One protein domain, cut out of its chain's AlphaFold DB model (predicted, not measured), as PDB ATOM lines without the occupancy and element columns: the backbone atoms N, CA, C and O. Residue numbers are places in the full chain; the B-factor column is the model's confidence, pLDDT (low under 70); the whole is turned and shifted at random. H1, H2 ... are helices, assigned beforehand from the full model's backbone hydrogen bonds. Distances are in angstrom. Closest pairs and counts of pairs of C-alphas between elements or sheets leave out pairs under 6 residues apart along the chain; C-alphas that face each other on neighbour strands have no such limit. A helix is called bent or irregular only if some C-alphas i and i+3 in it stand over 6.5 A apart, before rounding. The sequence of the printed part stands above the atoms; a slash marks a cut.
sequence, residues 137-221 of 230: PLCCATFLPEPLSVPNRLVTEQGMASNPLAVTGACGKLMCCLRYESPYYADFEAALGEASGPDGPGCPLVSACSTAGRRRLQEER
ATOM      1  N   PRO A 137     170.866 219.223 165.163       91.88
ATOM      2  CA  PRO A 137     170.562 217.797 165.086       91.88
ATOM      3  C   PRO A 137     171.470 216.972 166.008       91.88
ATOM      4  O   PRO A 137     172.616 217.350 166.260       91.88
ATOM      5  N   LEU A 138     170.973 215.847 166.527       91.62
ATOM      6  CA  LEU A 138     171.739 215.023 167.470       91.62
ATOM      7  C   LEU A 138     173.108 214.605 166.894       91.62
ATOM      8  O   LEU A 138     173.175 213.988 165.827       91.62
ATOM      9  N   CYS A 139     174.191 214.860 167.651       90.19
ATOM     10  CA  CYS A 139     175.574 214.506 167.281       90.19
ATOM     11  C   CYS A 139     175.669 213.010 166.863       90.19
ATOM     12  O   CYS A 139     176.292 212.667 165.862       90.19
ATOM     13  N   CYS A 140     174.974 212.113 167.580       87.69
ATOM     14  CA  CYS A 140     174.994 210.663 167.336       87.69
ATOM     15  C   CYS A 140     174.187 210.179 166.119       87.69
ATOM     16  O   CYS A 140     174.337 209.032 165.711       87.69
ATOM     17  N   ALA A 141     173.307 211.019 165.573       88.12
ATOM     18  CA  ALA A 141     172.550 210.733 164.354       88.12
ATOM     19  C   ALA A 141     173.194 211.365 163.108       88.12
ATOM     20  O   ALA A 141     172.702 211.173 162.004       88.12
ATOM     21  N   THR A 142     174.264 212.145 163.290       86.94
ATOM     22  CA  THR A 142     174.885 212.946 162.232       86.94
ATOM     23  C   THR A 142     176.337 212.546 162.002       86.94
ATOM     24  O   THR A 142     176.614 211.843 161.040       86.94
ATOM     25  N   PHE A 143     177.255 212.958 162.879       84.25
ATOM     26  CA  PHE A 143     178.700 212.831 162.642       84.25
ATOM     27  C   PHE A 143     179.455 212.013 163.701       84.25
ATOM     28  O   PHE A 143     180.615 211.679 163.488       84.25
ATOM     29  N   LEU A 144     178.818 211.645 164.822       84.50
ATOM     30  CA  LEU A 144     179.411 210.787 165.863       84.50
ATOM     31  C   LEU A 144     178.726 209.412 165.920       84.50
ATOM     32  O   LEU A 144     177.998 209.135 166.881       84.50
ATOM     33  N   PRO A 145     178.915 208.542 164.910       66.25
ATOM     34  CA  PRO A 145     178.221 207.259 164.840       66.25
ATOM     35  C   PRO A 145     178.706 206.249 165.890       66.25
ATOM     36  O   PRO A 145     177.916 205.399 166.296       66.25
ATOM     37  N   GLU A 146     179.960 206.337 166.347       69.19
ATOM     38  CA  GLU A 146     180.529 205.408 167.331       69.19
ATOM     39  C   GLU A 146     180.269 205.911 168.765       69.19
ATOM     40  O   GLU A 146     180.797 206.953 169.178       69.19
ATOM     41  N   PRO A 147     179.451 205.207 169.568       62.84
ATOM     42  CA  PRO A 147     179.083 205.649 170.898       62.84
ATOM     43  C   PRO A 147     180.204 205.355 171.895       62.84
ATOM     44  O   PRO A 147     180.122 204.446 172.716       62.84
ATOM     45  N   LEU A 148     181.226 206.197 171.905       70.19
ATOM     46  CA  LEU A 148     182.236 206.145 172.945       70.19
ATOM     47  C   LEU A 148     181.613 206.464 174.321       70.19
ATOM     48  O   LEU A 148     180.778 207.366 174.468       70.19
ATOM     49  N   SER A 149     182.003 205.697 175.344       82.50
ATOM     50  CA  SER A 149     181.581 205.957 176.725       82.50
ATOM     51  C   SER A 149     182.096 207.327 177.171       82.50
ATOM     52  O   SER A 149     183.256 207.669 176.922       82.50
ATOM     53  N   VAL A 150     181.236 208.121 177.808       88.19
ATOM     54  CA  VAL A 150     181.589 209.450 178.322       88.19
ATOM     55  C   VAL A 150     181.828 209.309 179.823       88.19
ATOM     56  O   VAL A 150     180.876 209.020 180.550       88.19
ATOM     57  N   PRO A 151     183.071 209.448 180.311       89.69
ATOM     58  CA  PRO A 151     183.339 209.347 181.734       89.69
ATOM     59  C   PRO A 151     182.886 210.622 182.455       89.69
ATOM     60  O   PRO A 151     183.058 211.728 181.945       89.69
ATOM     61  N   ASN A 152     182.370 210.468 183.680       89.50
ATOM     62  CA  ASN A 152     181.910 211.590 184.511       89.50
ATOM     63  C   ASN A 152     182.986 212.670 184.726       89.50
ATOM     64  O   ASN A 152     182.636 213.829 184.903       89.50
ATOM     65  N   ARG A 153     184.283 212.325 184.668       89.94
ATOM     66  CA  ARG A 153     185.370 213.311 184.810       89.94
ATOM     67  C   ARG A 153     185.271 214.467 183.807       89.94
ATOM     68  O   ARG A 153     185.502 215.602 184.199       89.94
ATOM     69  N   LEU A 154     184.824 214.201 182.571       89.12
ATOM     70  CA  LEU A 154     184.720 215.225 181.522       89.12
ATOM     71  C   LEU A 154     183.684 216.300 181.858       89.12
ATOM     72  O   LEU A 154     183.841 217.454 181.480       89.12
ATOM     73  N   VAL A 155     182.638 215.931 182.600       89.50
ATOM     74  CA  VAL A 155     181.625 216.880 183.076       89.50
ATOM     75  C   VAL A 155     182.253 217.893 184.036       89.50
ATOM     76  O   VAL A 155     181.949 219.084 183.970       89.50
ATOM     77  N   THR A 156     183.126 217.422 184.926       85.56
ATOM     78  CA  THR A 156     183.835 218.274 185.884       85.56
ATOM     79  C   THR A 156     184.905 219.114 185.196       85.56
ATOM     80  O   THR A 156     184.975 220.310 185.459       85.56
ATOM     81  N   GLU A 157     185.689 218.512 184.295       84.31
ATOM     82  CA  GLU A 157     186.728 219.196 183.507       84.31
ATOM     83  C   GLU A 157     186.140 220.357 182.687       84.31
ATOM     84  O   GLU A 157     186.706 221.441 182.660       84.31
ATOM     85  N   GLN A 158     184.941 220.188 182.122       85.38
ATOM     86  CA  GLN A 158     184.258 221.232 181.342       85.38
ATOM     87  C   GLN A 158     183.365 222.157 182.187       85.38
ATOM     88  O   GLN A 158     182.571 222.928 181.652       85.38
ATOM     89  N   GLY A 159     183.449 222.084 183.520       82.75
ATOM     90  CA  GLY A 159     182.729 222.991 184.418       82.75
ATOM     91  C   GLY A 159     181.202 222.825 184.433       82.75
ATOM     92  O   GLY A 159     180.499 223.731 184.880       82.75
ATOM     93  N   MET A 160     180.670 221.682 183.986       81.75
ATOM     94  CA  MET A 160     179.222 221.431 183.881       81.75
ATOM     95  C   MET A 160     178.645 220.576 185.028       81.75
ATOM     96  O   MET A 160     177.475 220.197 185.001       81.75
ATOM     97  N   ALA A 161     179.438 220.273 186.062       76.19
ATOM     98  CA  ALA A 161     179.061 219.358 187.149       76.19
ATOM     99  C   ALA A 161     177.873 219.810 188.017       76.19
ATOM    100  O   ALA A 161     177.287 218.993 188.725       76.19
ATOM    101  N   SER A 162     177.498 221.089 187.979       75.12
ATOM    102  CA  SER A 162     176.443 221.644 188.832       75.12
ATOM    103  C   SER A 162     175.019 221.297 188.386       75.12
ATOM    104  O   SER A 162     174.105 221.391 189.204       75.12
ATOM    105  N   ASN A 163     174.803 220.892 187.127       80.44
ATOM    106  CA  ASN A 163     173.466 220.604 186.605       80.44
ATOM    107  C   ASN A 163     173.423 219.294 185.791       80.44
ATOM    108  O   ASN A 163     173.735 219.297 184.598       80.44
ATOM    109  N   PRO A 164     172.946 218.184 186.387       83.12
ATOM    110  CA  PRO A 164     172.801 216.898 185.702       83.12
ATOM    111  C   PRO A 164     171.917 216.949 184.447       83.12
ATOM    112  O   PRO A 164     172.167 216.219 183.488       83.12
ATOM    113  N   LEU A 165     170.899 217.818 184.419       85.50
ATOM    114  CA  LEU A 165     170.016 217.963 183.257       85.50
ATOM    115  C   LEU A 165     170.724 218.663 182.092       85.50
ATOM    116  O   LEU A 165     170.448 218.339 180.943       85.50
ATOM    117  N   ALA A 166     171.666 219.567 182.377       85.06
ATOM    118  CA  ALA A 166     172.441 220.259 181.347       85.06
ATOM    119  C   ALA A 166     173.433 219.333 180.629       85.06
ATOM    120  O   ALA A 166     173.794 219.596 179.489       85.06
ATOM    121  N   VAL A 167     173.855 218.240 181.278       89.31
ATOM    122  CA  VAL A 167     174.832 217.286 180.723       89.31
ATOM    123  C   VAL A 167     174.213 216.001 180.181       89.31
ATOM    124  O   VAL A 167     174.916 215.154 179.623       89.31
ATOM    125  N   THR A 168     172.898 215.846 180.334       90.88
ATOM    126  CA  THR A 168     172.151 214.673 179.880       90.88
ATOM    127  C   THR A 168     171.621 214.905 178.469       90.88
ATOM    128  O   THR A 168     170.865 215.834 178.211       90.88
ATOM    129  N   GLY A 169     172.008 214.038 177.533       89.94
ATOM    130  CA  GLY A 169     171.484 214.055 176.171       89.94
ATOM    131  C   GLY A 169     170.082 213.449 176.071       89.94
ATOM    132  O   GLY A 169     169.609 212.777 176.985       89.94
ATOM    133  N   ALA A 170     169.454 213.585 174.900       88.81
ATOM    134  CA  ALA A 170     168.107 213.065 174.617       88.81
ATOM    135  C   ALA A 170     167.944 211.544 174.842       88.81
ATOM    136  O   ALA A 170     166.839 211.050 175.031       88.81
ATOM    137  N   CYS A 171     169.051 210.795 174.856       88.19
ATOM    138  CA  CYS A 171     169.076 209.365 175.174       88.19
ATOM    139  C   CYS A 171     169.093 209.041 176.683       88.19
ATOM    140  O   CYS A 171     169.195 207.870 177.050       88.19
ATOM    141  N   GLY A 172     169.067 210.043 177.569       87.62
ATOM    142  CA  GLY A 172     169.166 209.854 179.023       87.62
ATOM    143  C   GLY A 172     170.566 209.462 179.516       87.62
ATOM    144  O   GLY A 172     170.730 209.031 180.655       87.62
ATOM    145  N   LYS A 173     171.588 209.567 178.657       89.12
ATOM    146  CA  LYS A 173     173.010 209.381 178.991       89.12
ATOM    147  C   LYS A 173     173.750 210.706 178.853       89.12
ATOM    148  O   LYS A 173     173.236 211.633 178.233       89.12
ATOM    149  N   LEU A 174     174.976 210.773 179.370       91.12
ATOM    150  CA  LEU A 174     175.845 211.933 179.175       91.12
ATOM    151  C   LEU A 174     176.012 212.271 177.685       91.12
ATOM    152  O   LEU A 174     176.124 211.371 176.834       91.12
ATOM    153  N   MET A 175     176.015 213.569 177.381       90.81
ATOM    154  CA  MET A 175     176.161 214.083 176.021       90.81
ATOM    155  C   MET A 175     177.478 213.605 175.401       90.81
ATOM    156  O   MET A 175     178.555 213.811 175.953       90.81
ATOM    157  N   CYS A 176     177.398 212.977 174.224       89.38
ATOM    158  CA  CYS A 176     178.579 212.527 173.477       89.38
ATOM    159  C   CYS A 176     179.478 213.693 173.043       89.38
ATOM    160  O   CYS A 176     180.690 213.515 172.944       89.38
ATOM    161  N   CYS A 177     178.896 214.882 172.865       88.94
ATOM    162  CA  CYS A 177     179.627 216.072 172.458       88.94
ATOM    163  C   CYS A 177     180.635 216.516 173.563       88.94
ATOM    164  O   CYS A 177     181.709 216.984 173.220       88.94
ATOM    165  N   LEU A 178     180.420 216.178 174.855       90.38
ATOM    166  CA  LEU A 178     181.430 216.362 175.926       90.38
ATOM    167  C   LEU A 178     182.741 215.624 175.613       90.38
ATOM    168  O   LEU A 178     183.834 216.138 175.824       90.38
ATOM    169  N   ARG A 179     182.652 214.390 175.107       90.31
ATOM    170  CA  ARG A 179     183.846 213.620 174.741       90.31
ATOM    171  C   ARG A 179     184.475 214.132 173.456       90.31
ATOM    172  O   ARG A 179     185.696 214.172 173.379       90.31
ATOM    173  N   TYR A 180     183.652 214.497 172.478       89.75
ATOM    174  CA  TYR A 180     184.123 215.073 171.220       89.75
ATOM    175  C   TYR A 180     184.887 216.382 171.445       89.75
ATOM    176  O   TYR A 180     185.929 216.586 170.841       89.75
ATOM    177  N   GLU A 181     184.408 217.228 172.356       89.31
ATOM    178  CA  GLU A 181     185.006 218.532 172.640       89.31
ATOM    179  C   GLU A 181     186.258 218.442 173.529       89.31
ATOM    180  O   GLU A 181     187.104 219.328 173.493       89.31
ATOM    181  N   SER A 182     186.413 217.363 174.306       89.69
ATOM    182  CA  SER A 182     187.480 217.223 175.308       89.69
ATOM    183  C   SER A 182     188.908 217.484 174.797       89.69
ATOM    184  O   SER A 182     189.631 218.168 175.520       89.69
ATOM    185  N   PRO A 183     189.340 217.000 173.613       89.25
ATOM    186  CA  PRO A 183     190.669 217.319 173.086       89.25
ATOM    187  C   PRO A 183     190.857 218.821 172.851       89.25
ATOM    188  O   PRO A 183     191.855 219.385 173.278       89.25
ATOM    189  N   TYR A 184     189.850 219.494 172.289       87.94
ATOM    190  CA  TYR A 184     189.905 220.932 172.024       87.94
ATOM    191  C   TYR A 184     189.958 221.765 173.310       87.94
ATOM    192  O   TYR A 184     190.606 222.807 173.338       87.94
ATOM    193  N   TYR A 185     189.309 221.308 174.388       84.50
ATOM    194  CA  TYR A 185     189.454 221.935 175.706       84.50
ATOM    195  C   TYR A 185     190.885 221.798 176.240       84.50
ATOM    196  O   TYR A 185     191.425 222.771 176.758       84.50
ATOM    197  N   ALA A 186     191.514 220.628 176.085       84.88
ATOM    198  CA  ALA A 186     192.897 220.416 176.515       84.88
ATOM    199  C   ALA A 186     193.887 221.272 175.706       84.88
ATOM    200  O   ALA A 186     194.755 221.917 176.293       84.88
ATOM    201  N   ASP A 187     193.716 221.341 174.383       85.00
ATOM    202  CA  ASP A 187     194.526 222.197 173.506       85.00
ATOM    203  C   ASP A 187     194.367 223.675 173.879       85.00
ATOM    204  O   ASP A 187     195.340 224.428 173.949       85.00
ATOM    205  N   PHE A 188     193.134 224.091 174.182       83.25
ATOM    206  CA  PHE A 188     192.839 225.445 174.630       83.25
ATOM    207  C   PHE A 188     193.489 225.765 175.985       83.25
ATOM    208  O   PHE A 188     194.062 226.842 176.151       83.25
ATOM    209  N   GLU A 189     193.451 224.842 176.950       79.44
ATOM    210  CA  GLU A 189     194.135 224.998 178.239       79.44
ATOM    211  C   GLU A 189     195.661 225.051 178.093       79.44
ATOM    212  O   GLU A 189     196.304 225.869 178.757       79.44
ATOM    213  N   ALA A 190     196.245 224.240 177.207       80.12
ATOM    214  CA  ALA A 190     197.675 224.272 176.910       80.12
ATOM    215  C   ALA A 190     198.089 225.624 176.304       80.12
ATOM    216  O   ALA A 190     198.998 226.278 176.820       80.12
ATOM    217  N   ALA A 191     197.353 226.097 175.292       78.25
ATOM    218  CA  ALA A 191     197.578 227.406 174.679       78.25
ATOM    219  C   ALA A 191     197.403 228.558 175.686       78.25
ATOM    220  O   ALA A 191     198.157 229.534 175.673       78.25
ATOM    221  N   LEU A 192     196.435 228.450 176.605       72.38
ATOM    222  CA  LEU A 192     196.290 229.394 177.714       72.38
ATOM    223  C   LEU A 192     197.484 229.358 178.667       72.38
ATOM    224  O   LEU A 192     197.902 230.418 179.132       72.38
ATOM    225  N   GLY A 193     198.021 228.178 178.979       71.56
ATOM    226  CA  GLY A 193     199.209 228.018 179.814       71.56
ATOM    227  C   GLY A 193     200.420 228.742 179.227       71.56
ATOM    228  O   GLY A 193     201.076 229.507 179.932       71.56
ATOM    229  N   GLU A 194     200.652 228.582 177.924       67.31
ATOM    230  CA  GLU A 194     201.705 229.286 177.184       67.31
ATOM    231  C   GLU A 194     201.480 230.808 177.172       67.31
ATOM    232  O   GLU A 194     202.394 231.581 177.464       67.31
ATOM    233  N   ALA A 195     200.245 231.256 176.922       63.72
ATOM    234  CA  ALA A 195     199.901 232.679 176.889       63.72
ATOM    235  C   ALA A 195     199.924 233.366 178.269       63.72
ATOM    236  O   ALA A 195     200.049 234.590 178.345       63.72
ATOM    237  N   SER A 196     199.789 232.597 179.354       61.19
ATOM    238  CA  SER A 196     199.790 233.084 180.743       61.19
ATOM    239  C   SER A 196     201.189 233.134 181.369       61.19
ATOM    240  O   SER A 196     201.312 233.509 182.538       61.19
ATOM    241  N   GLY A 197     202.231 232.741 180.627       63.94
ATOM    242  CA  GLY A 197     203.620 232.893 181.051       63.94
ATOM    243  C   GLY A 197     204.016 234.366 181.252       63.94
ATOM    244  O   GLY A 197     203.340 235.260 180.742       63.94
ATOM    245  N   PRO A 198     205.116 234.643 181.976       59.88
ATOM    246  CA  PRO A 198     205.555 236.007 182.295       59.88
ATOM    247  C   PRO A 198     205.822 236.886 181.058       59.88
ATOM    248  O   PRO A 198     205.649 238.097 181.147       59.88
ATOM    249  N   ASP A 199     206.161 236.273 179.918       64.44
ATOM    250  CA  ASP A 199     206.407 236.939 178.628       64.44
ATOM    251  C   ASP A 199     205.304 236.667 177.578       64.44
ATOM    252  O   ASP A 199     205.445 237.019 176.406       64.44
ATOM    253  N   GLY A 200     204.211 235.998 177.966       62.03
ATOM    254  CA  GLY A 200     203.120 235.639 177.060       62.03
ATOM    255  C   GLY A 200     202.200 236.828 176.738       62.03
ATOM    256  O   GLY A 200     202.114 237.775 177.521       62.03
ATOM    257  N   PRO A 201     201.445 236.792 175.620       64.75
ATOM    258  CA  PRO A 201     200.521 237.865 175.225       64.75
ATOM    259  C   PRO A 201     199.347 238.100 176.205       64.75
ATOM    260  O   PRO A 201     198.508 238.968 175.962       64.75
ATOM    261  N   GLY A 202     199.283 237.361 177.321       61.94
ATOM    262  CA  GLY A 202     198.187 237.379 178.280       61.94
ATOM    263  C   GLY A 202     196.996 236.549 177.798       61.94
ATOM    264  O   GLY A 202     196.836 236.273 176.610       61.94
ATOM    265  N   CYS A 203     196.135 236.122 178.727       64.00
ATOM    266  CA  CYS A 203     194.960 235.321 178.378       64.00
ATOM    267  C   CYS A 203     193.953 236.158 177.547       64.00
ATOM    268  O   CYS A 203     193.414 237.152 178.047       64.00
ATOM    269  N   PRO A 204     193.632 235.757 176.302       60.97
ATOM    270  CA  PRO A 204     192.755 236.524 175.413       60.97
ATOM    271  C   PRO A 204     191.282 236.517 175.854       60.97
ATOM    272  O   PRO A 204     190.492 237.330 175.382       60.97
ATOM    273  N   LEU A 205     190.900 235.637 176.788       63.12
ATOM    274  CA  LEU A 205     189.545 235.545 177.339       63.12
ATOM    275  C   LEU A 205     189.404 236.180 178.732       63.12
ATOM    276  O   LEU A 205     188.406 235.929 179.403       63.12
ATOM    277  N   VAL A 206     190.358 236.995 179.203       59.28
ATOM    278  CA  VAL A 206     190.311 237.600 180.557       59.28
ATOM    279  C   VAL A 206     188.998 238.339 180.839       59.28
ATOM    280  O   VAL A 206     188.489 238.256 181.955       59.28
ATOM    281  N   SER A 207     188.415 239.010 179.842       53.62
ATOM    282  CA  SER A 207     187.132 239.714 179.983       53.62
ATOM    283  C   SER A 207     185.917 238.779 180.081       53.62
ATOM    284  O   SER A 207     184.906 239.161 180.667       53.62
ATOM    285  N   ALA A 208     186.010 237.560 179.542       55.00
ATOM    286  CA  ALA A 208     184.925 236.575 179.482       55.00
ATOM    287  C   ALA A 208     185.075 235.433 180.509       55.00
ATOM    288  O   ALA A 208     184.112 234.732 180.824       55.00
ATOM    289  N   CYS A 209     186.274 235.226 181.057       55.44
ATOM    290  CA  CYS A 209     186.568 234.138 181.979       55.44
ATOM    291  C   CYS A 209     186.061 234.468 183.389       55.44
ATOM    292  O   CYS A 209     186.635 235.293 184.101       55.44
ATOM    293  N   SER A 210     185.013 233.773 183.839       52.84
ATOM    294  CA  SER A 210     184.408 234.010 185.160       52.84
ATOM    295  C   SER A 210     185.358 233.754 186.342       52.84
ATOM    296  O   SER A 210     185.113 234.255 187.440       52.84
ATOM    297  N   THR A 211     186.439 232.992 186.141       54.25
ATOM    298  CA  THR A 211     187.440 232.663 187.171       54.25
ATOM    299  C   THR A 211     188.588 233.675 187.186       54.25
ATOM    300  O   THR A 211     188.937 234.185 188.252       54.25
ATOM    301  N   ALA A 212     189.134 234.034 186.017       52.00
ATOM    302  CA  ALA A 212     190.198 235.036 185.901       52.00
ATOM    303  C   ALA A 212     189.675 236.469 186.118       52.00
ATOM    304  O   ALA A 212     190.306 237.248 186.831       52.00
ATOM    305  N   GLY A 213     188.475 236.786 185.615       49.94
ATOM    306  CA  GLY A 213     187.785 238.048 185.890       49.94
ATOM    307  C   GLY A 213     187.459 238.228 187.376       49.94
ATOM    308  O   GLY A 213     187.596 239.326 187.911       49.94
ATOM    309  N   ARG A 214     187.131 237.140 188.097       50.94
ATOM    310  CA  ARG A 214     186.959 237.179 189.564       50.94
ATOM    311  C   ARG A 214     188.267 237.438 190.314       50.94
ATOM    312  O   ARG A 214     188.227 238.159 191.308       50.94
ATOM    313  N   ARG A 215     189.400 236.883 189.862       53.66
ATOM    314  CA  ARG A 215     190.718 237.147 190.472       53.66
ATOM    315  C   ARG A 215     191.163 238.596 190.265       53.66
ATOM    316  O   ARG A 215     191.456 239.250 191.260       53.66
ATOM    317  N   ARG A 216     191.075 239.131 189.039       50.06
ATOM    318  CA  ARG A 216     191.398 240.547 188.766       50.06
ATOM    319  C   ARG A 216     190.543 241.514 189.579       50.06
ATOM    320  O   ARG A 216     191.090 242.384 190.239       50.06
ATOM    321  N   LEU A 217     189.223 241.312 189.639       50.94
ATOM    322  CA  LEU A 217     188.343 242.159 190.458       50.94
ATOM    323  C   LEU A 217     188.653 242.071 191.965       50.94
ATOM    324  O   LEU A 217     188.406 243.020 192.708       50.94
ATOM    325  N   GLN A 218     189.164 240.934 192.452       56.38
ATOM    326  CA  GLN A 218     189.603 240.787 193.845       56.38
ATOM    327  C   GLN A 218     190.953 241.464 194.112       56.38
ATOM    328  O   GLN A 218     191.122 242.035 195.189       56.38
ATOM    329  N   GLU A 219     191.883 241.413 193.159       55.09
ATOM    330  CA  GLU A 219     193.189 242.081 193.225       55.09
ATOM    331  C   GLU A 219     193.034 243.606 193.128       55.09
ATOM    332  O   GLU A 219     193.482 244.320 194.022       55.09
ATOM    333  N   GLU A 220     192.252 244.102 192.167       53.69
ATOM    334  CA  GLU A 220     191.935 245.530 192.013       53.69
ATOM    335  C   GLU A 220     191.207 246.101 193.248       53.69
ATOM    336  O   GLU A 220     191.498 247.208 193.702       53.69
ATOM    337  N   ARG A 221     190.302 245.330 193.879       51.47
ATOM    338  CA  ARG A 221     189.665 245.723 195.156       51.47
ATOM    339  C   ARG A 221     190.621 245.694 196.351       51.47
ATOM    340  O   ARG A 221     190.352 246.379 197.341       51.47
TER     341      ARG A 221
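AT A GLANCE: This is residues 137 to 221 of the 230 residues of the protein "PSP1 C-terminal domain-containing protein" of Cutibacterium avidum (UniProt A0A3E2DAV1). One long, kinked helix, H4, makes most of the length of a loose body: loops with the short helices H1, H2 and H3 gather round its first half, and past its last residue a long link folds back and leads to H5, which touches no helix. The printed part has 85 residues with five named helices, H1 to H5 in order along the chain, and no named strand; the class is all helix. The whole is loose, with a radius of gyration of the C-alphas of 16.4 A, and elongated, spanning 46 by 25 by 22 A.

HOW THE PARTS SIT: Start at H4, residues 176 to 195, which has a kink of 36 degrees near residue 183 and is irregular, with C-alphas 180 and 183 7.2 A apart. With residues 178 to 182 alone it touches H2, residues 153 to 157; their closest C-alphas, those of Leu 154 and Leu 178, are 6.6 A apart. With residues 176 to 177 alone it only just touches H1, residues 139 to 142, with 3 pairs of C-alphas within 8 A, the closest being Cys 139 and Cys 177 at 6.8 A. H3, residues 164 to 167, is close to H2 but not clearly touching, the closest C-alphas being those of Val 155 and Val 167 at 7.2 A. H3 and H4 are only just apart, at 8.2 A. H5, residues 212 to 221, is apart from H4. Each O i to N i+4 pair is within hydrogen-bond range in H2 and H5, against 14 of 16 in H4; H1 and H3 are too short for such a pair.

IN THESE COORDINATES: Find C-alpha 176 at (178.579, 212.527, 173.477); from there H4 runs 29.5 A to C-alpha 195 at (199.901, 232.679, 176.889). H5 covers 14.1 A and ends at C-alpha 221, at (189.665, 245.723, 195.156). Look earlier for H1, 5.3 A, H2, 6.2 A, and H3, 5.4 A.

THE WHOLE: The C-alphas of Pro 145 and Arg 221, the two farthest apart, are 50.3 A from each other. The printed part has no cut, and its one long link is residues 196 to 211. Look for pLDDT under 70 at residues 145 to 147 and 194 to 221.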